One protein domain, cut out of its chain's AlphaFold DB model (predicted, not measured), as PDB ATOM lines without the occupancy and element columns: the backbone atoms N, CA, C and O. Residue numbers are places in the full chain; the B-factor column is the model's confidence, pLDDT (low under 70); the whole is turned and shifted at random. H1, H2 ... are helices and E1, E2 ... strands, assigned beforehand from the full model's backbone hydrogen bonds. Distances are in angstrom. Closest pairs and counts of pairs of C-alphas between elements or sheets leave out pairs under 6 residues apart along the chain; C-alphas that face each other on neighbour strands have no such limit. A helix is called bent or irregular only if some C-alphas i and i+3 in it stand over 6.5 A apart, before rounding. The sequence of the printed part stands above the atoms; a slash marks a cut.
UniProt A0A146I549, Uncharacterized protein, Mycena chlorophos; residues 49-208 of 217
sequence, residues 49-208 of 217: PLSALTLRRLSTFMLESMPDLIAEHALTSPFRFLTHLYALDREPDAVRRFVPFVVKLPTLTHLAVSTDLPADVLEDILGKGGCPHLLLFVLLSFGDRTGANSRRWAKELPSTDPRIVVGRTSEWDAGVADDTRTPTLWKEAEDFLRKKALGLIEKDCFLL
ATOM      1  N   PRO A  49     232.591 188.718 161.924       72.44
ATOM      2  CA  PRO A  49     231.711 189.676 162.586       72.44
ATOM      3  C   PRO A  49     230.571 190.057 161.629       72.44
ATOM      4  O   PRO A  49     230.525 191.164 161.094       72.44
ATOM      5  N   LEU A  50     229.679 189.105 161.354       75.44
ATOM      6  CA  LEU A  50     228.618 189.279 160.369       75.44
ATOM      7  C   LEU A  50     227.605 190.323 160.847       75.44
ATOM      8  O   LEU A  50     227.064 190.220 161.945       75.44
ATOM      9  N   SER A  51     227.304 191.292 159.986       81.81
ATOM     10  CA  SER A  51     226.195 192.228 160.151       81.81
ATOM     11  C   SER A  51     224.920 191.750 159.460       81.81
ATOM     12  O   SER A  51     223.830 192.089 159.916       81.81
ATOM     13  N   ALA A  52     225.043 190.960 158.385       83.75
ATOM     14  CA  ALA A  52     223.907 190.387 157.664       83.75
ATOM     15  C   ALA A  52     224.129 188.906 157.327       83.75
ATOM     16  O   ALA A  52     225.217 188.508 156.902       83.75
ATOM     17  N   LEU A  53     223.089 188.094 157.495       83.88
ATOM     18  CA  LEU A  53     223.143 186.655 157.274       83.88
ATOM     19  C   LEU A  53     221.866 186.160 156.600       83.88
ATOM     20  O   LEU A  53     220.774 186.374 157.124       83.88
ATOM     21  N   THR A  54     222.018 185.417 155.506       85.06
ATOM     22  CA  THR A  54     220.929 184.629 154.926       85.06
ATOM     23  C   THR A  54     221.183 183.135 155.109       85.06
ATOM     24  O   THR A  54     222.256 182.637 154.769       85.06
ATOM     25  N   LEU A  55     220.183 182.408 155.607       83.31
ATOM     26  CA  LEU A  55     220.185 180.957 155.786       83.31
ATOM     27  C   LEU A  55     219.158 180.329 154.845       83.31
ATOM     28  O   LEU A  55     217.966 180.445 155.089       83.31
ATOM     29  N   ARG A  56     219.588 179.637 153.783       75.75
ATOM     30  CA  ARG A  56     218.669 179.082 152.764       75.75
ATOM     31  C   ARG A  56     217.849 177.862 153.233       75.75
ATOM     32  O   ARG A  56     216.844 177.516 152.613       75.75
ATOM     33  N   ARG A  57     218.337 177.152 154.255       76.50
ATOM     34  CA  ARG A  57     217.740 175.930 154.828       76.50
ATOM     35  C   ARG A  57     217.994 175.881 156.328       76.50
ATOM     36  O   ARG A  57     218.942 175.246 156.793       76.50
ATOM     37  N   LEU A  58     217.170 176.601 157.068       73.50
ATOM     38  CA  LEU A  58     217.221 176.689 158.520       73.50
ATOM     39  C   LEU A  58     217.178 175.320 159.236       73.50
ATOM     40  O   LEU A  58     217.959 175.074 160.145       73.50
ATOM     41  N   SER A  59     216.313 174.408 158.811       69.69
ATOM     42  CA  SER A  59     216.081 173.064 159.353       69.69
ATOM     43  C   SER A  59     217.344 172.209 159.373       69.69
ATOM     44  O   SER A  59     217.692 171.618 160.395       69.69
ATOM     45  N   THR A  60     218.059 172.166 158.250       65.69
ATOM     46  CA  THR A  60     219.325 171.429 158.140       65.69
ATOM     47  C   THR A  60     220.436 172.142 158.894       65.69
ATOM     48  O   THR A  60     221.322 171.508 159.453       65.69
ATOM     49  N   PHE A  61     220.359 173.468 158.961       62.66
ATOM     50  CA  PHE A  61     221.317 174.282 159.679       62.66
ATOM     51  C   PHE A  61     221.237 174.101 161.211       62.66
ATOM     52  O   PHE A  61     222.263 173.901 161.863       62.66
ATOM     53  N   MET A  62     220.025 174.073 161.773       58.28
ATOM     54  CA  MET A  62     219.767 173.884 163.208       58.28
ATOM     55  C   MET A  62     220.200 172.500 163.714       58.28
ATOM     56  O   MET A  62     220.691 172.383 164.835       58.28
ATOM     57  N   LEU A  63     220.047 171.461 162.884       50.25
ATOM     58  CA  LEU A  63     220.427 170.084 163.218       50.25
ATOM     59  C   LEU A  63     221.942 169.845 163.179       50.25
ATOM     60  O   LEU A  63     222.449 169.027 163.939       50.25
ATOM     61  N   GLU A  64     222.664 170.541 162.302       51.97
ATOM     62  CA  GLU A  64     224.095 170.293 162.082       51.97
ATOM     63  C   GLU A  64     225.009 171.163 162.958       51.97
ATOM     64  O   GLU A  64     226.171 170.807 163.138       51.97
ATOM     65  N   SER A  65     224.533 172.314 163.462       49.91
ATOM     66  CA  SER A  65     225.441 173.370 163.954       49.91
ATOM     67  C   SER A  65     225.035 174.085 165.250       49.91
ATOM     68  O   SER A  65     225.777 174.969 165.666       49.91
ATOM     69  N   MET A  66     223.883 173.803 165.879       52.09
ATOM     70  CA  MET A  66     223.319 174.718 166.895       52.09
ATOM     71  C   MET A  66     222.734 174.176 168.221       52.09
ATOM     72  O   MET A  66     222.258 175.023 168.975       52.09
ATOM     73  N   PRO A  67     222.787 172.888 168.624       49.09
ATOM     74  CA  PRO A  67     222.266 172.515 169.949       49.09
ATOM     75  C   PRO A  67     223.014 173.204 171.109       49.09
ATOM     76  O   PRO A  67     222.383 173.783 171.990       49.09
ATOM     77  N   ASP A  68     224.351 173.244 171.050       46.41
ATOM     78  CA  ASP A  68     225.189 173.717 172.167       46.41
ATOM     79  C   ASP A  68     225.642 175.189 172.024       46.41
ATOM     80  O   ASP A  68     225.908 175.879 173.009       46.41
ATOM     81  N   LEU A  69     225.655 175.735 170.799       49.03
ATOM     82  CA  LEU A  69     226.063 177.124 170.513       49.03
ATOM     83  C   LEU A  69     225.042 178.180 170.994       49.03
ATOM     84  O   LEU A  69     225.420 179.319 171.279       49.03
ATOM     85  N   ILE A  70     223.758 177.823 171.127       50.84
ATOM     86  CA  ILE A  70     222.681 178.743 171.552       50.84
ATOM     87  C   ILE A  70     222.747 179.051 173.060       50.84
ATOM     88  O   ILE A  70     222.280 180.108 173.499       50.84
ATOM     89  N   ALA A  71     223.309 178.152 173.871       47.59
ATOM     90  CA  ALA A  71     223.387 178.328 175.321       47.59
ATOM     91  C   ALA A  71     224.599 179.173 175.748       47.59
ATOM     92  O   ALA A  71     224.431 180.085 176.554       47.59
ATOM     93  N   GLU A  72     225.782 178.938 175.167       48.50
ATOM     94  CA  GLU A  72     227.033 179.568 175.625       48.50
ATOM     95  C   GLU A  72     227.604 180.652 174.693       48.50
ATOM     96  O   GLU A  72     228.461 181.418 175.129       48.50
ATOM     97  N   HIS A  73     227.205 180.730 173.413       48.72
ATOM     98  CA  HIS A  73     227.943 181.526 172.411       48.72
ATOM     99  C   HIS A  73     227.171 182.662 171.731       48.72
ATOM    100  O   HIS A  73     227.793 183.507 171.081       48.72
ATOM    101  N   ALA A  74     225.854 182.773 171.931       49.34
ATOM    102  CA  ALA A  74     225.090 183.942 171.469       49.34
ATOM    103  C   ALA A  74     225.647 185.273 172.034       49.34
ATOM    104  O   ALA A  74     225.475 186.328 171.430       49.34
ATOM    105  N   LEU A  75     226.387 185.205 173.150       49.41
ATOM    106  CA  LEU A  75     227.005 186.343 173.832       49.41
ATOM    107  C   LEU A  75     228.523 186.508 173.573       49.41
ATOM    108  O   LEU A  75     229.088 187.496 174.034       49.41
ATOM    109  N   THR A  76     229.209 185.602 172.850       51.62
ATOM    110  CA  THR A  76     230.697 185.550 172.836       51.62
ATOM    111  C   THR A  76     231.398 185.633 171.471       51.62
ATOM    112  O   THR A  76     232.549 185.228 171.375       51.62
ATOM    113  N   SER A  77     230.794 186.246 170.438       58.78
ATOM    114  CA  SER A  77     231.487 187.175 169.494       58.78
ATOM    115  C   SER A  77     230.916 187.256 168.065       58.78
ATOM    116  O   SER A  77     230.792 188.380 167.582       58.78
ATOM    117  N   PRO A  78     230.560 186.180 167.337       65.06
ATOM    118  CA  PRO A  78     230.315 186.329 165.895       65.06
ATOM    119  C   PRO A  78     228.966 186.967 165.552       65.06
ATOM    120  O   PRO A  78     228.853 187.712 164.583       65.06
ATOM    121  N   PHE A  79     227.950 186.733 166.384       71.06
ATOM    122  CA  PHE A  79     226.596 187.249 166.174       71.06
ATOM    123  C   PHE A  79     226.304 188.549 166.913       71.06
ATOM    124  O   PHE A  79     225.221 189.109 166.769       71.06
ATOM    125  N   ARG A  80     227.266 189.058 167.692       75.88
ATOM    126  CA  ARG A  80     227.080 190.277 168.493       75.88
ATOM    127  C   ARG A  80     226.837 191.531 167.649       75.88
ATOM    128  O   ARG A  80     226.480 192.556 168.205       75.88
ATOM    129  N   PHE A  81     227.125 191.457 166.350       79.75
ATOM    130  CA  PHE A  81     226.928 192.533 165.381       79.75
ATOM    131  C   PHE A  81     225.859 192.196 164.343       79.75
ATOM    132  O   PHE A  81     225.625 192.993 163.432       79.75
ATOM    133  N   LEU A  82     225.228 191.024 164.453       84.56
ATOM    134  CA  LEU A  82     224.230 190.589 163.495       84.56
ATOM    135  C   LEU A  82     222.997 191.476 163.657       84.56
ATOM    136  O   LEU A  82     222.334 191.458 164.693       84.56
ATOM    137  N   THR A  83     222.733 192.287 162.638       89.38
ATOM    138  CA  THR A  83     221.610 193.234 162.605       89.38
ATOM    139  C   THR A  83     220.508 192.754 161.671       89.38
ATOM    140  O   THR A  83     219.341 193.004 161.955       89.38
ATOM    141  N   HIS A  84     220.870 192.023 160.611       90.62
ATOM    142  CA  HIS A  84     219.948 191.531 159.590       90.62
ATOM    143  C   HIS A  84     220.034 190.015 159.454       90.62
ATOM    144  O   HIS A  84     221.108 189.460 159.209       90.62
ATOM    145  N   LEU A  85     218.894 189.344 159.570       89.25
ATOM    146  CA  LEU A  85     218.811 187.896 159.479       89.25
ATOM    147  C   LEU A  85     217.663 187.482 158.571       89.25
ATOM    148  O   LEU A  85     216.503 187.744 158.868       89.25
ATOM    149  N   TYR A  86     217.990 186.789 157.488       88.62
ATOM    150  CA  TYR A  86     217.023 186.221 156.564       88.62
ATOM    151  C   TYR A  86     217.053 184.693 156.654       88.62
ATOM    152  O   TYR A  86     217.980 184.046 156.173       88.62
ATOM    153  N   ALA A  87     216.054 184.096 157.297       87.06
ATOM    154  CA  ALA A  87     215.971 182.656 157.502       87.06
ATOM    155  C   ALA A  87     214.915 182.026 156.586       87.06
ATOM    156  O   ALA A  87     213.710 182.155 156.790       87.06
ATOM    157  N   LEU A  88     215.384 181.311 155.569       82.62
ATOM    158  CA  LEU A  88     214.552 180.567 154.639       82.62
ATOM    159  C   LEU A  88     214.402 179.120 155.095       82.62
ATOM    160  O   LEU A  88     215.385 178.416 155.352       82.62
ATOM    161  N   ASP A  89     213.162 178.649 155.103       79.81
ATOM    162  CA  ASP A  89     212.875 177.226 155.182       79.81
ATOM    163  C   ASP A  89     211.569 176.855 154.479       79.81
ATOM    164  O   ASP A  89     210.778 177.712 154.090       79.81
ATOM    165  N   ARG A  90     211.372 175.551 154.290       71.62
ATOM    166  CA  ARG A  90     210.118 174.937 153.844       71.62
ATOM    167  C   ARG A  90     209.478 174.072 154.928       71.62
ATOM    168  O   ARG A  90     208.346 173.642 154.751       71.62
ATOM    169  N   GLU A  91     210.205 173.769 155.999       76.25
ATOM    170  CA  GLU A  91     209.721 173.040 157.161       76.25
ATOM    171  C   GLU A  91     209.072 174.030 158.144       76.25
ATOM    172  O   GLU A  91     209.778 174.880 158.694       76.25
ATOM    173  N   PRO A  92     207.753 173.928 158.394       67.50
ATOM    174  CA  PRO A  92     207.034 174.862 159.266       67.50
ATOM    175  C   PRO A  92     207.627 174.960 160.682       67.50
ATOM    176  O   PRO A  92     207.730 176.043 161.251       67.50
ATOM    177  N   ASP A  93     208.112 173.840 161.224       74.00
ATOM    178  CA  ASP A  93     208.660 173.768 162.583       74.00
ATOM    179  C   ASP A  93     210.131 174.207 162.689       74.00
ATOM    180  O   ASP A  93     210.688 174.293 163.790       74.00
ATOM    181  N   ALA A  94     210.803 174.500 161.569       76.38
ATOM    182  CA  ALA A  94     212.181 174.993 161.603       76.38
ATOM    183  C   ALA A  94     212.278 176.343 162.322       76.38
ATOM    184  O   ALA A  94     213.213 176.559 163.093       76.38
ATOM    185  N   VAL A  95     211.289 177.220 162.124       76.12
ATOM    186  CA  VAL A  95     211.297 178.546 162.751       76.12
ATOM    187  C   VAL A  95     211.074 178.452 164.257       76.12
ATOM    188  O   VAL A  95     211.795 179.106 165.003       76.12
ATOM    189  N   ARG A  96     210.190 177.562 164.731       79.06
ATOM    190  CA  ARG A  96     209.983 177.314 166.174       79.06
ATOM    191  C   ARG A  96     211.280 176.948 166.889       79.06
ATOM    192  O   ARG A  96     211.600 177.502 167.935       79.06
ATOM    193  N   ARG A  97     212.072 176.056 166.288       75.88
ATOM    194  CA  ARG A  97     213.383 175.658 166.827       75.88
ATOM    195  C   ARG A  97     214.403 176.796 166.806       75.88
ATOM    196  O   ARG A  97     215.345 176.780 167.589       75.88
ATOM    197  N   PHE A  98     214.224 177.764 165.916       78.31
ATOM    198  CA  PHE A  98     215.135 178.882 165.717       78.31
ATOM    199  C   PHE A  98     214.859 180.072 166.636       78.31
ATOM    200  O   PHE A  98     215.802 180.775 166.992       78.31
ATOM    201  N   VAL A  99     213.615 180.276 167.080       82.38
ATOM    202  CA  VAL A  99     213.244 181.395 167.966       82.38
ATOM    203  C   VAL A  99     214.193 181.563 169.165       82.38
ATOM    204  O   VAL A  99     214.685 182.680 169.337       82.38
ATOM    205  N   PRO A 100     214.572 180.513 169.931       80.25
ATOM    206  CA  PRO A 100     215.484 180.661 171.071       80.25
ATOM    207  C   PRO A 100     216.857 181.252 170.726       80.25
ATOM    208  O   PRO A 100     217.501 181.854 171.585       80.25
ATOM    209  N   PHE A 101     217.327 181.072 169.490       79.62
ATOM    210  CA  PHE A 101     218.547 181.709 168.997       79.62
ATOM    211  C   PHE A 101     218.302 183.182 168.672       79.62
ATOM    212  O   PHE A 101     219.053 184.044 169.121       79.62
ATOM    213  N   VAL A 102     217.237 183.473 167.925       83.88
ATOM    214  CA  VAL A 102     216.926 184.818 167.424       83.88
ATOM    215  C   VAL A 102     216.677 185.808 168.560       83.88
ATOM    216  O   VAL A 102     217.214 186.913 168.533       83.88
ATOM    217  N   VAL A 103     215.929 185.408 169.592       85.75
ATOM    218  CA  VAL A 103     215.623 186.277 170.746       85.75
ATOM    219  C   VAL A 103     216.860 186.617 171.582       85.75
ATOM    220  O   VAL A 103     216.863 187.605 172.310       85.75
ATOM    221  N   LYS A 104     217.942 185.837 171.453       81.25
ATOM    222  CA  LYS A 104     219.225 186.088 172.127       81.25
ATOM    223  C   LYS A 104     220.165 187.000 171.338       81.25
ATOM    224  O   LYS A 104     221.229 187.336 171.853       81.25
ATOM    225  N   LEU A 105     219.822 187.380 170.106       83.69
ATOM    226  CA  LEU A 105     220.678 188.230 169.280       83.69
ATOM    227  C   LEU A 105     220.614 189.689 169.767       83.69
ATOM    228  O   LEU A 105     219.576 190.336 169.623       83.69
ATOM    229  N   PRO A 106     221.714 190.244 170.312       82.56
ATOM    230  CA  PRO A 106     221.667 191.508 171.050       82.56
ATOM    231  C   PRO A 106     221.516 192.742 170.154       82.56
ATOM    232  O   PRO A 106     221.169 193.809 170.642       82.56
ATOM    233  N   THR A 107     221.793 192.625 168.856       88.06
ATOM    234  CA  THR A 107     221.766 193.749 167.906       88.06
ATOM    235  C   THR A 107     220.785 193.542 166.762       88.06
ATOM    236  O   THR A 107     220.798 194.316 165.809       88.06
ATOM    237  N   LEU A 108     219.961 192.493 166.813       91.25
ATOM    238  CA  LEU A 108     219.069 192.166 165.710       91.25
ATOM    239  C   LEU A 108     217.977 193.232 165.575       91.25
ATOM    240  O   LEU A 108     217.157 193.405 166.474       91.25
ATOM    241  N   THR A 109     217.960 193.912 164.431       93.44
ATOM    242  CA  THR A 109     216.969 194.942 164.094       93.44
ATOM    243  C   THR A 109     216.043 194.506 162.966       93.44
ATOM    244  O   THR A 109     214.901 194.956 162.913       93.44
ATOM    245  N   HIS A 110     216.508 193.600 162.105       93.38
ATOM    246  CA  HIS A 110     215.811 193.141 160.912       93.38
ATOM    247  C   HIS A 110     215.781 191.621 160.862       93.38
ATOM    248  O   HIS A 110     216.823 190.961 160.847       93.38
ATOM    249  N   LEU A 111     214.579 191.063 160.793       92.06
ATOM    250  CA  LEU A 111     214.373 189.628 160.696       92.06
ATOM    251  C   LEU A 111     213.401 189.332 159.565       92.06
ATOM    252  O   LEU A 111     212.338 189.935 159.488       92.06
ATOM    253  N   ALA A 112     213.754 188.384 158.710       90.31
ATOM    254  CA  ALA A 112     212.877 187.864 157.679       90.31
ATOM    255  C   ALA A 112     212.804 186.346 157.782       90.31
ATOM    256  O   ALA A 112     213.833 185.687 157.940       90.31
ATOM    257  N   VAL A 113     211.602 185.791 157.654       88.88
ATOM    258  CA  VAL A 113     211.391 184.339 157.609       88.88
ATOM    259  C   VAL A 113     210.469 183.953 156.465       88.88
ATOM    260  O   VAL A 113     209.651 184.771 156.044       88.88
ATOM    261  N   SER A 114     210.595 182.719 155.959       80.75
ATOM    262  CA  SER A 114     209.826 182.275 154.788       80.75
ATOM    263  C   SER A 114     208.829 181.142 154.968       80.75
ATOM    264  O   SER A 114     208.489 180.460 153.997       80.75
ATOM    265  N   THR A 115     208.385 180.905 156.192       71.94
ATOM    266  CA  THR A 115     207.415 179.851 156.490       71.94
ATOM    267  C   THR A 115     206.132 180.450 157.030       71.94
ATOM    268  O   THR A 115     206.120 181.581 157.520       71.94
ATOM    269  N   ASP A 116     205.063 179.653 156.992       69.38
ATOM    270  CA  ASP A 116     203.904 179.901 157.841       69.38
ATOM    271  C   ASP A 116     204.383 180.091 159.289       69.38
ATOM    272  O   ASP A 116     205.196 179.306 159.793       69.38
ATOM    273  N   LEU A 117     203.892 181.145 159.938       72.50
ATOM    274  CA  LEU A 117     204.120 181.399 161.351       72.50
ATOM    275  C   LEU A 117     202.813 181.275 162.114       72.50
ATOM    276  O   LEU A 117     201.926 182.114 161.956       72.50
ATOM    277  N   PRO A 118     202.703 180.257 162.972       73.19
ATOM    278  CA  PRO A 118     201.676 180.230 163.996       73.19
ATOM    279  C   PRO A 118     201.747 181.487 164.886       73.19
ATOM    280  O   PRO A 118     202.832 182.013 165.144       73.19
ATOM    281  N   ALA A 119     200.592 181.981 165.343       75.31
ATOM    282  CA  ALA A 119     200.494 183.241 166.091       75.31
ATOM    283  C   ALA A 119     201.292 183.238 167.410       75.31
ATOM    284  O   ALA A 119     201.860 184.260 167.777       75.31
ATOM    285  N   ASP A 120     201.400 182.086 168.072       80.44
ATOM    286  CA  ASP A 120     202.229 181.890 169.268       80.44
ATOM    287  C   ASP A 120     203.715 182.173 168.989       80.44
ATOM    288  O   ASP A 120     204.375 182.871 169.749       80.44
ATOM    289  N   VAL A 121     204.227 181.729 167.839       82.25
ATOM    290  CA  VAL A 121     205.623 181.972 167.434       82.25
ATOM    291  C   VAL A 121     205.875 183.453 167.152       82.25
ATOM    292  O   VAL A 121     206.964 183.968 167.401       82.25
ATOM    293  N   LEU A 122     204.869 184.152 166.624       83.00
ATOM    294  CA  LEU A 122     204.940 185.593 166.415       83.00
ATOM    295  C   LEU A 122     205.017 186.341 167.753       83.00
ATOM    296  O   LEU A 122     205.832 187.255 167.885       83.00
ATOM    297  N   GLU A 123     204.216 185.941 168.744       84.56
ATOM    298  CA  GLU A 123     204.277 186.497 170.101       84.56
ATOM    299  C   GLU A 123     205.620 186.217 170.782       84.56
ATOM    300  O   GLU A 123     206.160 187.115 171.426       84.56
ATOM    301  N   ASP A 124     206.216 185.040 170.579       86.75
ATOM    302  CA  ASP A 124     207.547 184.732 171.119       86.75
ATOM    303  C   ASP A 124     208.643 185.654 170.550       86.75
ATOM    304  O   ASP A 124     209.612 185.981 171.236       86.75
ATOM    305  N   ILE A 125     208.502 186.098 169.295       87.81
ATOM    306  CA  ILE A 125     209.466 186.990 168.632       87.81
ATOM    307  C   ILE A 125     209.201 188.461 168.978       87.81
ATOM    308  O   ILE A 125     210.142 189.215 169.236       87.81
ATOM    309  N   LEU A 126     207.937 188.893 168.949       88.06
ATOM    310  CA  LEU A 126     207.549 190.307 169.045       88.06
ATOM    311  C   LEU A 126     207.151 190.753 170.452       88.06
ATOM    312  O   LEU A 126     207.151 191.959 170.725       88.06
ATOM    313  N   GLY A 127     206.786 189.806 171.311       84.69
ATOM    314  CA  GLY A 127     206.229 190.034 172.634       84.69
ATOM    315  C   GLY A 127     207.271 190.278 173.723       84.69
ATOM    316  O   GLY A 127     208.452 190.556 173.492       84.69
ATOM    317  N   LYS A 128     206.809 190.199 174.974       77.44
ATOM    318  CA  LYS A 128     207.622 190.486 176.160       77.44
ATOM    319  C   LYS A 128     208.626 189.355 176.401       77.44
ATOM    320  O   LYS A 128     208.258 188.304 176.909       77.44
ATOM    321  N   GLY A 129     209.894 189.607 176.085       78.38
ATOM    322  CA  GLY A 129     210.969 188.605 176.138       78.38
ATOM    323  C   GLY A 129     211.432 188.117 174.761       78.38
ATOM    324  O   GLY A 129     212.357 187.311 174.702       78.38
ATOM    325  N   GLY A 130     210.822 188.631 173.687       85.69
ATOM    326  CA  GLY A 130     211.269 188.432 172.312       85.69
ATOM    327  C   GLY A 130     212.472 189.306 171.949       85.69
ATOM    328  O   GLY A 130     213.302 189.633 172.796       85.69
ATOM    329  N   CYS A 131     212.577 189.710 170.686       88.38
ATOM    330  CA  CYS A 131     213.703 190.495 170.177       88.38
ATOM    331  C   CYS A 131     213.573 191.985 170.562       88.38
ATOM    332  O   CYS A 131     212.784 192.709 169.945       88.38
ATOM    333  N   PRO A 132     214.360 192.503 171.528       84.62
ATOM    334  CA  PRO A 132     214.117 193.824 172.117       84.62
ATOM    335  C   PRO A 132     214.448 194.996 171.181       84.62
ATOM    336  O   PRO A 132     213.920 196.091 171.356       84.62
ATOM    337  N   HIS A 133     215.318 194.776 170.194       90.69
ATOM    338  CA  HIS A 133     215.763 195.796 169.241       90.69
ATOM    339  C   HIS A 133     215.137 195.631 167.854       90.69
ATOM    340  O   HIS A 133     215.525 196.342 166.928       90.69
ATOM    341  N   LEU A 134     214.181 194.710 167.694       92.38
ATOM    342  CA  LEU A 134     213.594 194.424 166.394       92.38
ATOM    343  C   LEU A 134     212.744 195.604 165.915       92.38
ATOM    344  O   LEU A 134     211.769 195.986 166.566       92.38
ATOM    345  N   LEU A 135     213.126 196.149 164.761       91.88
ATOM    346  CA  LEU A 135     212.484 197.281 164.095       91.88
ATOM    347  C   LEU A 135     211.607 196.824 162.930       91.88
ATOM    348  O   LEU A 135     210.575 197.433 162.671       91.88
ATOM    349  N   LEU A 136     212.020 195.758 162.243       90.94
ATOM    350  CA  LEU A 136     211.354 195.249 161.056       90.94
ATOM    351  C   LEU A 136     211.308 193.722 161.081       90.94
ATOM    352  O   LEU A 136     212.335 193.048 161.209       90.94
ATOM    353  N   PHE A 137     210.102 193.191 160.908       90.94
ATOM    354  CA  PHE A 137     209.849 191.771 160.758       90.94
ATOM    355  C   PHE A 137     209.164 191.481 159.426       90.94
ATOM    356  O   PHE A 137     208.037 191.912 159.196       90.94
ATOM    357  N   VAL A 138     209.838 190.741 158.549       89.06
ATOM    358  CA  VAL A 138     209.344 190.441 157.206       89.06
ATOM    359  C   VAL A 138     208.904 188.984 157.103       89.06
ATOM    360  O   VAL A 138     209.702 188.059 157.250       89.06
ATOM    361  N   LEU A 139     207.636 188.778 156.776       87.38
ATOM    362  CA  LEU A 139     207.093 187.467 156.448       87.38
ATOM    363  C   LEU A 139     207.091 187.288 154.944       87.38
ATOM    364  O   LEU A 139     206.285 187.886 154.233       87.38
ATOM    365  N   LEU A 140     208.037 186.494 154.455       84.25
ATOM    366  CA  LEU A 140     208.311 186.352 153.035       84.25
ATOM    367  C   LEU A 140     207.773 185.046 152.499       84.25
ATOM    368  O   LEU A 140     208.272 183.969 152.788       84.25
ATOM    369  N   SER A 141     206.810 185.125 151.600       80.56
ATOM    370  CA  SER A 141     206.418 183.944 150.851       80.56
ATOM    371  C   SER A 141     207.473 183.645 149.779       80.56
ATOM    372  O   SER A 141     207.482 184.246 148.699       80.56
ATOM    373  N   PHE A 142     208.421 182.761 150.101       73.50
ATOM    374  CA  PHE A 142     209.520 182.408 149.204       73.50
ATOM    375  C   PHE A 142     209.041 181.462 148.098       73.50
ATOM    376  O   PHE A 142     208.612 180.335 148.357       73.50
ATOM    377  N   GLY A 143     209.145 181.903 146.844       68.19
ATOM    378  CA  GLY A 143     208.702 181.126 145.682       68.19
ATOM    379  C   GLY A 143     207.189 181.153 145.421       68.19
ATOM    380  O   GLY A 143     206.712 180.419 144.554       68.19
ATOM    381  N   ASP A 144     206.433 182.010 146.112       73.44
ATOM    382  CA  ASP A 144     205.020 182.260 145.817       73.44
ATOM    383  C   ASP A 144     204.868 183.209 144.632       73.44
ATOM    384  O   ASP A 144     204.761 184.431 144.755       73.44
ATOM    385  N   ARG A 145     204.841 182.598 143.447       71.69
ATOM    386  CA  ARG A 145     204.702 183.298 142.165       71.69
ATOM    387  C   ARG A 145     203.445 184.157 142.092       71.69
ATOM    388  O   ARG A 145     203.468 185.207 141.470       71.69
ATOM    389  N   THR A 146     202.357 183.723 142.723       75.19
ATOM    390  CA  THR A 146     201.053 184.392 142.610       75.19
ATOM    391  C   THR A 146     200.820 185.444 143.692       75.19
ATOM    392  O   THR A 146     199.921 186.274 143.550       75.19
ATOM    393  N   GLY A 147     201.594 185.416 144.781       72.69
ATOM    394  CA  GLY A 147     201.370 186.220 145.985       72.69
ATOM    395  C   GLY A 147     200.144 185.780 146.795       72.69
ATOM    396  O   GLY A 147     199.614 186.570 147.577       72.69
ATOM    397  N   ALA A 148     199.627 184.566 146.570       79.75
ATOM    398  CA  ALA A 148     198.429 184.071 147.242       79.75
ATOM    399  C   ALA A 148     198.651 183.888 148.750       79.75
ATOM    400  O   ALA A 148     197.802 184.302 149.540       79.75
ATOM    401  N   ASN A 149     199.804 183.347 149.150       78.31
ATOM    402  CA  ASN A 149     200.141 183.145 150.557       78.31
ATOM    403  C   ASN A 149     200.428 184.484 151.236       78.31
ATOM    404  O   ASN A 149     199.905 184.730 152.317       78.31
ATOM    405  N   SER A 150     201.168 185.385 150.580       77.62
ATOM    406  CA  SER A 150     201.434 186.726 151.123       77.62
ATOM    407  C   SER A 150     200.134 187.497 151.377       77.62
ATOM    408  O   SER A 150     199.963 188.102 152.431       77.62
ATOM    409  N   ARG A 151     199.164 187.437 150.452       77.12
ATOM    410  CA  ARG A 151     197.848 188.074 150.644       77.12
ATOM    411  C   ARG A 151     197.006 187.397 151.721       77.12
ATOM    412  O   ARG A 151     196.231 188.081 152.383       77.12
ATOM    413  N   ARG A 152     197.117 186.076 151.877       82.19
ATOM    414  CA  ARG A 152     196.457 185.337 152.959       82.19
ATOM    415  C   ARG A 152     197.010 185.775 154.316       82.19
ATOM    416  O   ARG A 152     196.250 186.240 155.155       82.19
ATOM    417  N   TRP A 153     198.328 185.726 154.491       78.88
ATOM    418  CA  TRP A 153     199.002 186.133 155.724       78.88
ATOM    419  C   TRP A 153     198.739 187.587 156.093       78.88
ATOM    420  O   TRP A 153     198.444 187.866 157.247       78.88
ATOM    421  N   ALA A 154     198.760 188.504 155.124       77.38
ATOM    422  CA  ALA A 154     198.444 189.909 155.376       77.38
ATOM    423  C   ALA A 154     197.029 190.127 155.950       77.38
ATOM    424  O   ALA A 154     196.804 191.116 156.636       77.38
ATOM    425  N   LYS A 155     196.087 189.209 155.686       77.81
ATOM    426  CA  LYS A 155     194.727 189.239 156.250       77.81
ATOM    427  C   LYS A 155     194.610 188.513 157.589       77.81
ATOM    428  O   LYS A 155     193.789 188.900 158.410       77.81
ATOM    429  N   GLU A 156     195.349 187.418 157.755       76.88
ATOM    430  CA  GLU A 156     195.225 186.509 158.904       76.88
ATOM    431  C   GLU A 156     196.091 186.922 160.095       76.88
ATOM    432  O   GLU A 156     195.746 186.623 161.238       76.88
ATOM    433  N   LEU A 157     197.220 187.583 159.846       69.88
ATOM    434  CA  LEU A 157     198.125 187.990 160.907       69.88
ATOM    435  C   LEU A 157     197.555 189.189 161.661       69.88
ATOM    436  O   LEU A 157     196.964 190.075 161.039       69.88
ATOM    437  N   PRO A 158     197.753 189.248 162.988       57.88
ATOM    438  CA  PRO A 158     197.297 190.368 163.792       57.88
ATOM    439  C   PRO A 158     197.949 191.653 163.273       57.88
ATOM    440  O   PRO A 158     199.134 191.913 163.477       57.88
ATOM    441  N   SER A 159     197.149 192.454 162.571       53.12
ATOM    442  CA  SER A 159     197.521 193.664 161.828       53.12
ATOM    443  C   SER A 159     197.983 194.833 162.708       53.12
ATOM    444  O   SER A 159     198.157 195.949 162.222       53.12
ATOM    445  N   THR A 160     198.169 194.605 164.007       61.12
ATOM    446  CA  THR A 160     198.394 195.648 165.008       61.12
ATOM    447  C   THR A 160     199.857 195.971 165.265       61.12
ATOM    448  O   THR A 160     200.126 197.065 165.757       61.12
ATOM    449  N   ASP A 161     200.805 195.078 164.966       77.06
ATOM    450  CA  ASP A 161     202.217 195.406 165.173       77.06
ATOM    451  C   ASP A 161     202.784 196.152 163.949       77.06
ATOM    452  O   ASP A 161     202.890 195.567 162.865       77.06
ATOM    453  N   PRO A 162     203.170 197.438 164.088       79.88
ATOM    454  CA  PRO A 162     203.622 198.263 162.969       79.88
ATOM    455  C   PRO A 162     204.971 197.822 162.389       79.88
ATOM    456  O   PRO A 162     205.395 198.370 161.377       79.88
ATOM    457  N   ARG A 163     205.663 196.864 163.017       85.94
ATOM    458  CA  ARG A 163     206.950 196.334 162.551       85.94
ATOM    459  C   ARG A 163     206.786 195.219 161.523       85.94
ATOM    460  O   ARG A 163     207.770 194.843 160.889       85.94
ATOM    461  N   ILE A 164     205.583 194.653 161.385       86.12
ATOM    462  CA  ILE A 164     205.339 193.509 160.507       86.12
ATOM    463  C   ILE A 164     205.123 193.979 159.076       86.12
ATOM    464  O   ILE A 164     204.292 194.841 158.788       86.12
ATOM    465  N   VAL A 165     205.827 193.327 158.161       86.31
ATOM    466  CA  VAL A 165     205.642 193.480 156.728       86.31
ATOM    467  C   VAL A 165     205.471 192.105 156.101       86.31
ATOM    468  O   VAL A 165     206.285 191.210 156.311       86.31
ATOM    469  N   VAL A 166     204.436 191.929 155.284       85.50
ATOM    470  CA  VAL A 166     204.236 190.689 154.525       85.50
ATOM    471  C   VAL A 166     204.654 190.898 153.076       85.50
ATOM    472  O   VAL A 166     204.170 191.820 152.419       85.50
ATOM    473  N   GLY A 167     205.543 190.039 152.582       81.94
ATOM    474  CA  GLY A 167     206.144 190.141 151.258       81.94
ATOM    475  C   GLY A 167     206.184 188.832 150.475       81.94
ATOM    476  O   GLY A 167     205.836 187.762 150.981       81.94
ATOM    477  N   ARG A 168     206.634 188.907 149.220       81.19
ATOM    478  CA  ARG A 168     207.057 187.748 148.414       81.19
ATOM    479  C   ARG A 168     208.440 188.012 147.844       81.19
ATOM    480  O   ARG A 168     208.767 189.163 147.576       81.19
ATOM    481  N   THR A 169     209.208 186.957 147.610       76.50
ATOM    482  CA  THR A 169     210.447 187.033 146.827       76.50
ATOM    483  C   THR A 169     210.785 185.675 146.216       76.50
ATOM    484  O   THR A 169     210.415 184.621 146.744       76.50
ATOM    485  N   SER A 170     211.465 185.693 145.075       73.19
ATOM    486  CA  SER A 170     212.086 184.526 144.436       73.19
ATOM    487  C   SER A 170     213.591 184.445 144.720       73.19
ATOM    488  O   SER A 170     214.214 183.411 144.466       73.19
ATOM    489  N   GLU A 171     214.165 185.505 145.287       76.38
ATOM    490  CA  GLU A 171     215.594 185.677 145.500       76.38
ATOM    491  C   GLU A 171     215.973 185.255 146.912       76.38
ATOM    492  O   GLU A 171     215.528 185.807 147.924       76.38
ATOM    493  N   TRP A 172     216.798 184.215 146.984       76.25
ATOM    494  CA  TRP A 172     217.234 183.664 148.261       76.25
ATOM    495  C   TRP A 172     218.385 184.466 148.868       76.25
ATOM    496  O   TRP A 172     218.660 184.322 150.047       76.25
ATOM    497  N   ASP A 173     219.064 185.289 148.080       74.94
ATOM    498  CA  ASP A 173     220.186 186.135 148.463       74.94
ATOM    499  C   ASP A 173     219.784 187.591 148.732       74.94
ATOM    500  O   ASP A 173     220.588 188.335 149.287       74.94
ATOM    501  N   ALA A 174     218.530 187.979 148.477       76.38
ATOM    502  CA  ALA A 174     218.022 189.347 148.651       76.38
ATOM    503  C   ALA A 174     218.264 189.966 150.046       76.38
ATOM    504  O   ALA A 174     218.359 191.183 150.182       76.38
ATOM    505  N   GLY A 175     218.391 189.142 151.094       75.75
ATOM    506  CA  GLY A 175     218.695 189.605 152.457       75.75
ATOM    507  C   GLY A 175     220.154 190.005 152.697       75.75
ATOM    508  O   GLY A 175     220.456 190.567 153.749       75.75
ATOM    509  N   VAL A 176     221.055 189.739 151.747       76.44
ATOM    510  CA  VAL A 176     222.469 190.163 151.786       76.44
ATOM    511  C   VAL A 176     222.966 190.772 150.474       76.44
ATOM    512  O   VAL A 176     224.051 191.355 150.475       76.44
ATOM    513  N   ALA A 177     222.208 190.627 149.383       70.75
ATOM    514  CA  ALA A 177     222.498 191.214 148.085       70.75
ATOM    515  C   ALA A 177     222.527 192.739 148.206       70.75
ATOM    516  O   ALA A 177     221.604 193.347 148.754       70.75
ATOM    517  N   ASP A 178     223.610 193.352 147.742       67.12
ATOM    518  CA  ASP A 178     223.745 194.796 147.798       67.12
ATOM    519  C   ASP A 178     224.760 195.297 146.777       67.12
ATOM    520  O   ASP A 178     225.869 194.765 146.673       67.12
ATOM    521  N   ASP A 179     224.401 196.423 146.173       50.41
ATOM    522  CA  ASP A 179     225.323 197.363 145.542       50.41
ATOM    523  C   ASP A 179     225.745 198.461 146.559       50.41
ATOM    524  O   ASP A 179     226.595 199.301 146.264       50.41
ATOM    525  N   THR A 180     225.156 198.483 147.776       47.62
ATOM    526  CA  THR A 180     225.374 199.497 148.833       47.62
ATOM    527  C   THR A 180     225.503 198.919 150.268       47.62
ATOM    528  O   THR A 180     226.026 197.821 150.459       47.62
ATOM    529  N   ARG A 181     225.157 199.701 151.314       51.34
ATOM    530  CA  ARG A 181     225.395 199.419 152.752       51.34
ATOM    531  C   ARG A 181     224.195 198.757 153.472       51.34
ATOM    532  O   ARG A 181     224.408 198.227 154.566       51.34
ATOM    533  N   THR A 182     223.008 198.709 152.854       51.94
ATOM    534  CA  THR A 182     221.789 198.039 153.362       51.94
ATOM    535  C   THR A 182     221.143 197.185 152.255       51.94
ATOM    536  O   THR A 182     220.755 197.770 151.243       51.94
ATOM    537  N   PRO A 183     220.970 195.855 152.440       63.19
ATOM    538  CA  PRO A 183     220.474 194.972 151.377       63.19
ATOM    539  C   PRO A 183     219.081 195.355 150.850       63.19
ATOM    540  O   PRO A 183     218.226 195.807 151.619       63.19
ATOM    541  N   THR A 184     218.850 195.144 149.548       70.50
ATOM    542  CA  THR A 184     217.675 195.640 148.795       70.50
ATOM    543  C   THR A 184     216.340 195.264 149.438       70.50
ATOM    544  O   THR A 184     215.478 196.127 149.603       70.50
ATOM    545  N   LEU A 185     216.200 194.014 149.896       82.44
ATOM    546  CA  LEU A 185     215.008 193.533 150.604       82.44
ATOM    547  C   LEU A 185     214.625 194.433 151.785       82.44
ATOM    548  O   LEU A 185     213.463 194.805 151.946       82.44
ATOM    549  N   TRP A 186     215.601 194.759 152.628       86.88
ATOM    550  CA  TRP A 186     215.353 195.504 153.858       86.88
ATOM    551  C   TRP A 186     214.966 196.938 153.547       86.88
ATOM    552  O   TRP A 186     214.003 197.441 154.111       86.88
ATOM    553  N   LYS A 187     215.649 197.556 152.581       84.88
ATOM    554  CA  LYS A 187     215.349 198.921 152.145       84.88
ATOM    555  C   LYS A 187     213.930 199.049 151.589       84.88
ATOM    556  O   LYS A 187     213.242 200.019 151.897       84.88
ATOM    557  N   GLU A 188     213.485 198.086 150.785       85.38
ATOM    558  CA  GLU A 188     212.117 198.077 150.256       85.38
ATOM    559  C   GLU A 188     211.075 197.886 151.361       85.38
ATOM    560  O   GLU A 188     210.064 198.588 151.388       85.38
ATOM    561  N   ALA A 189     211.336 196.984 152.310       88.06
ATOM    562  CA  ALA A 189     210.449 196.759 153.447       88.06
ATOM    563  C   ALA A 189     210.381 197.980 154.392       88.06
ATOM    564  O   ALA A 189     209.295 198.353 154.842       88.06
ATOM    565  N   GLU A 190     211.507 198.652 154.652       89.38
ATOM    566  CA  GLU A 190     211.563 199.903 155.419       89.38
ATOM    567  C   GLU A 190     210.788 201.038 154.727       89.38
ATOM    568  O   GLU A 190     210.033 201.769 155.375       89.38
ATOM    569  N   ASP A 191     210.958 201.199 153.410       87.19
ATOM    570  CA  ASP A 191     210.232 202.202 152.623       87.19
ATOM    571  C   ASP A 191     208.723 201.929 152.622       87.19
ATOM    572  O   ASP A 191     207.922 202.855 152.774       87.19
ATOM    573  N   PHE A 192     208.325 200.656 152.543       86.31
ATOM    574  CA  PHE A 192     206.928 200.252 152.671       86.31
ATOM    575  C   PHE A 192     206.340 200.640 154.034       86.31
ATOM    576  O   PHE A 192     205.294 201.291 154.072       86.31
ATOM    577  N   LEU A 193     207.019 200.327 155.147       86.25
ATOM    578  CA  LEU A 193     206.568 200.746 156.483       86.25
ATOM    579  C   LEU A 193     206.444 202.264 156.597       86.25
ATOM    580  O   LEU A 193     205.449 202.766 157.123       86.25
ATOM    581  N   ARG A 194     207.418 203.010 156.066       88.69
ATOM    582  CA  ARG A 194     207.392 204.476 156.082       88.69
ATOM    583  C   ARG A 194     206.199 205.024 155.306       88.69
ATOM    584  O   ARG A 194     205.490 205.890 155.812       88.69
ATOM    585  N   LYS A 195     205.950 204.519 154.096       85.12
ATOM    586  CA  LYS A 195     204.800 204.922 153.274       85.12
ATOM    587  C   LYS A 195     203.474 204.568 153.943       85.12
ATOM    588  O   LYS A 195     202.563 205.394 153.913       85.12
ATOM    589  N   LYS A 196     203.376 203.395 154.580       82.31
ATOM    590  CA  LYS A 196     202.186 202.970 155.332       82.31
ATOM    591  C   LYS A 196     201.923 203.896 156.521       82.31
ATOM    592  O   LYS A 196     200.812 204.388 156.672       82.31
ATOM    593  N   ALA A 197     202.951 204.211 157.311       85.06
ATOM    594  CA  ALA A 197     202.841 205.124 158.451       85.06
ATOM    595  C   ALA A 197     202.425 206.552 158.049       85.06
ATOM    596  O   ALA A 197     201.764 207.244 158.819       85.06
ATOM    597  N   LEU A 198     202.786 206.987 156.838       88.00
ATOM    598  CA  LEU A 198     202.390 208.278 156.268       88.00
ATOM    599  C   LEU A 198     201.008 208.259 155.588       88.00
ATOM    600  O   LEU A 198     200.592 209.284 155.054       88.00
ATOM    601  N   GLY A 199     200.311 207.117 155.559       83.19
ATOM    602  CA  GLY A 199     199.030 206.969 154.860       83.19
ATOM    603  C   GLY A 199     199.136 207.063 153.333       83.19
ATOM    604  O   GLY A 199     198.136 207.284 152.660       83.19
ATOM    605  N   LEU A 200     200.341 206.910 152.768       83.50
ATOM    606  CA  LEU A 200     200.571 206.967 151.318       83.50
ATOM    607  C   LEU A 200     200.171 205.669 150.611       83.50
ATOM    608  O   LEU A 200     200.043 205.643 149.388       83.50
ATOM    609  N   ILE A 201     200.020 204.586 151.373       78.06
ATOM    610  CA  ILE A 201     199.562 203.288 150.894       78.06
ATOM    611  C   ILE A 201     198.592 202.680 151.905       78.06
ATOM    612  O   ILE A 201     198.824 202.729 153.110       78.06
ATOM    613  N   GLU A 202     197.535 202.059 151.392       66.88
ATOM    614  CA  GLU A 202     196.546 201.309 152.182       66.88
ATOM    615  C   GLU A 202     196.830 199.796 152.178       66.88
ATOM    616  O   GLU A 202     196.102 199.014 152.778       66.88
ATOM    617  N   LYS A 203     197.876 199.358 151.462       66.19
ATOM    618  CA  LYS A 203     198.200 197.938 151.283       66.19
ATOM    619  C   LYS A 203     198.747 197.333 152.585       66.19
ATOM    620  O   LYS A 203     199.583 197.930 153.261       66.19
ATOM    621  N   ASP A 204     198.356 196.089 152.859       66.12
ATOM    622  CA  ASP A 204     198.881 195.282 153.974       66.12
ATOM    623  C   ASP A 204     200.026 194.340 153.573       66.12
ATOM    624  O   ASP A 204     200.676 193.746 154.429       66.12
ATOM    625  N   CYS A 205     200.313 194.234 152.273       64.81
ATOM    626  CA  CYS A 205     201.448 193.485 151.744       64.81
ATOM    627  C   CYS A 205     202.228 194.307 150.713       64.81
ATOM    628  O   CYS A 205     201.635 195.050 149.924       64.81
ATOM    629  N   PHE A 206     203.542 194.103 150.664       75.06
ATOM    630  CA  PHE A 206     204.388 194.563 149.563       75.06
ATOM    631  C   PHE A 206     204.790 193.374 148.694       75.06
ATOM    632  O   PHE A 206     204.771 192.227 149.128       75.06
ATOM    633  N   LEU A 207     205.115 193.620 147.434       64.25
ATOM    634  CA  LEU A 207     205.618 192.594 146.532       64.25
ATOM    635  C   LEU A 207     206.974 193.100 146.062       64.25
ATOM    636  O   LEU A 207     207.004 194.162 145.441       64.25
ATOM    637  N   LEU A 208     208.065 192.379 146.359       61.25
ATOM    638  CA  LEU A 208     209.322 192.676 145.676       61.25
ATOM    639  C   LEU A 208     209.064 192.506 144.183       61.25
ATOM    640  O   LEU A 208     208.441 191.517 143.768       61.25
TER     641      LEU A 208
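AT A GLANCE: This is residues 49 to 208 of the 217 residues of an uncharacterized protein of Mycena chlorophos (UniProt A0A146I549). A twisted sheet of five parallel strands, E1 to E5 side by side in chain order, forms the core, with H6 slanting over one face and H5 over the other at the E4 and E5 end. H1, H3 and H4 make a row that only grazes the sheet, and little H2 sits off it beyond H3. The printed part has 160 residues, under half of them in named elements; six helices and five strands come in the order E1 H1 H2 E2 H3 E3 H4 E4 H5 E5 H6, a mixed class. It is compact, with a radius of gyration of the C-alphas of 14.9 A and spans of 45 by 32 by 31 A.

IN THESE COORDINATES: Find C-alpha 52 at (223.907, 190.387, 157.664), where E1, residues 52 to 55, begins. The other strands are E2, residues 84 to 87; E3, 110 to 113; E4, 136 to 142, 17.6 A long; and E5, 164 to 169, 16.0 A long. Among the helices look for H1, residues 58 to 65; H2, 69 to 72; H3, 92 to 102, 16.2 A long; H4, 119 to 126; and H5, 148 to 156, 12.3 A long. H6, residues 184 to 197, runs 20.1 A to C-alpha 197 at (202.841, 205.124, 158.451). H3 is only just irregular: C-alphas 97 and 100 are 6.9 A apart.

HOW THE PARTS SIT: Start at the sheet, whose edge strands are E1 and E5. Look for N 55 and O 86, 2.8 A apart, between E1 and E2; N 87 and O 112, 2.8 A, between E2 and E3; N 138 and O 111, 2.8 A, between E3 and E4; and N 139 and O 165, 2.8 A, between E4 and E5. Each neighbour pair, with the helix or helices between, is a strand-helix-strand unit, two parallel strands joined through helices, with a right-handed crossover. The sheet and its helices make three layers, helices on both faces: H6 on one, H5 on the other. H5 is over E4 and E5 at a height of 9.0 A and runs along the strands, at 19 degrees to E4 on the local plane; its closest C-alphas to E5 are Ser 150 and Gly 167, 5.8 A. H6, at 9.1 A, is over E5 and only just over E3 and E4, with 3 C-alphas on each; it runs slantwise, at 41 degrees to E5 on the local plane, and the closest C-alphas of the two are Val 165 and Ala 189, 6.7 A. H1 touches H3 at a steep tilt of 54 degrees, the same way, closest at C-alphas 59 and 94, 4.9 A. H3 touches H4 at a shallow tilt of 22 degrees, the same way, closest at C-alphas 96 and 121, 6.5 A. H2 is close to H3 but not clearly touching, with C-alphas 70 and 101 closest at 5.7 A. H5 and H6 are apart. Every O i to N i+4 pair is within hydrogen-bond range in H1, H4, H5 and H6, and 4 of 7 are in H3; H2 is too short for one.

THE WHOLE: The farthest C-alphas, Asp 68 and Leu 200, are 46.3 A apart. The printed part has no cut. The links H2 to E2 and E5 to H6 are long. Mean pLDDT of the printed part is 75.8; low values include residues 59 to 78 and 178 to 183.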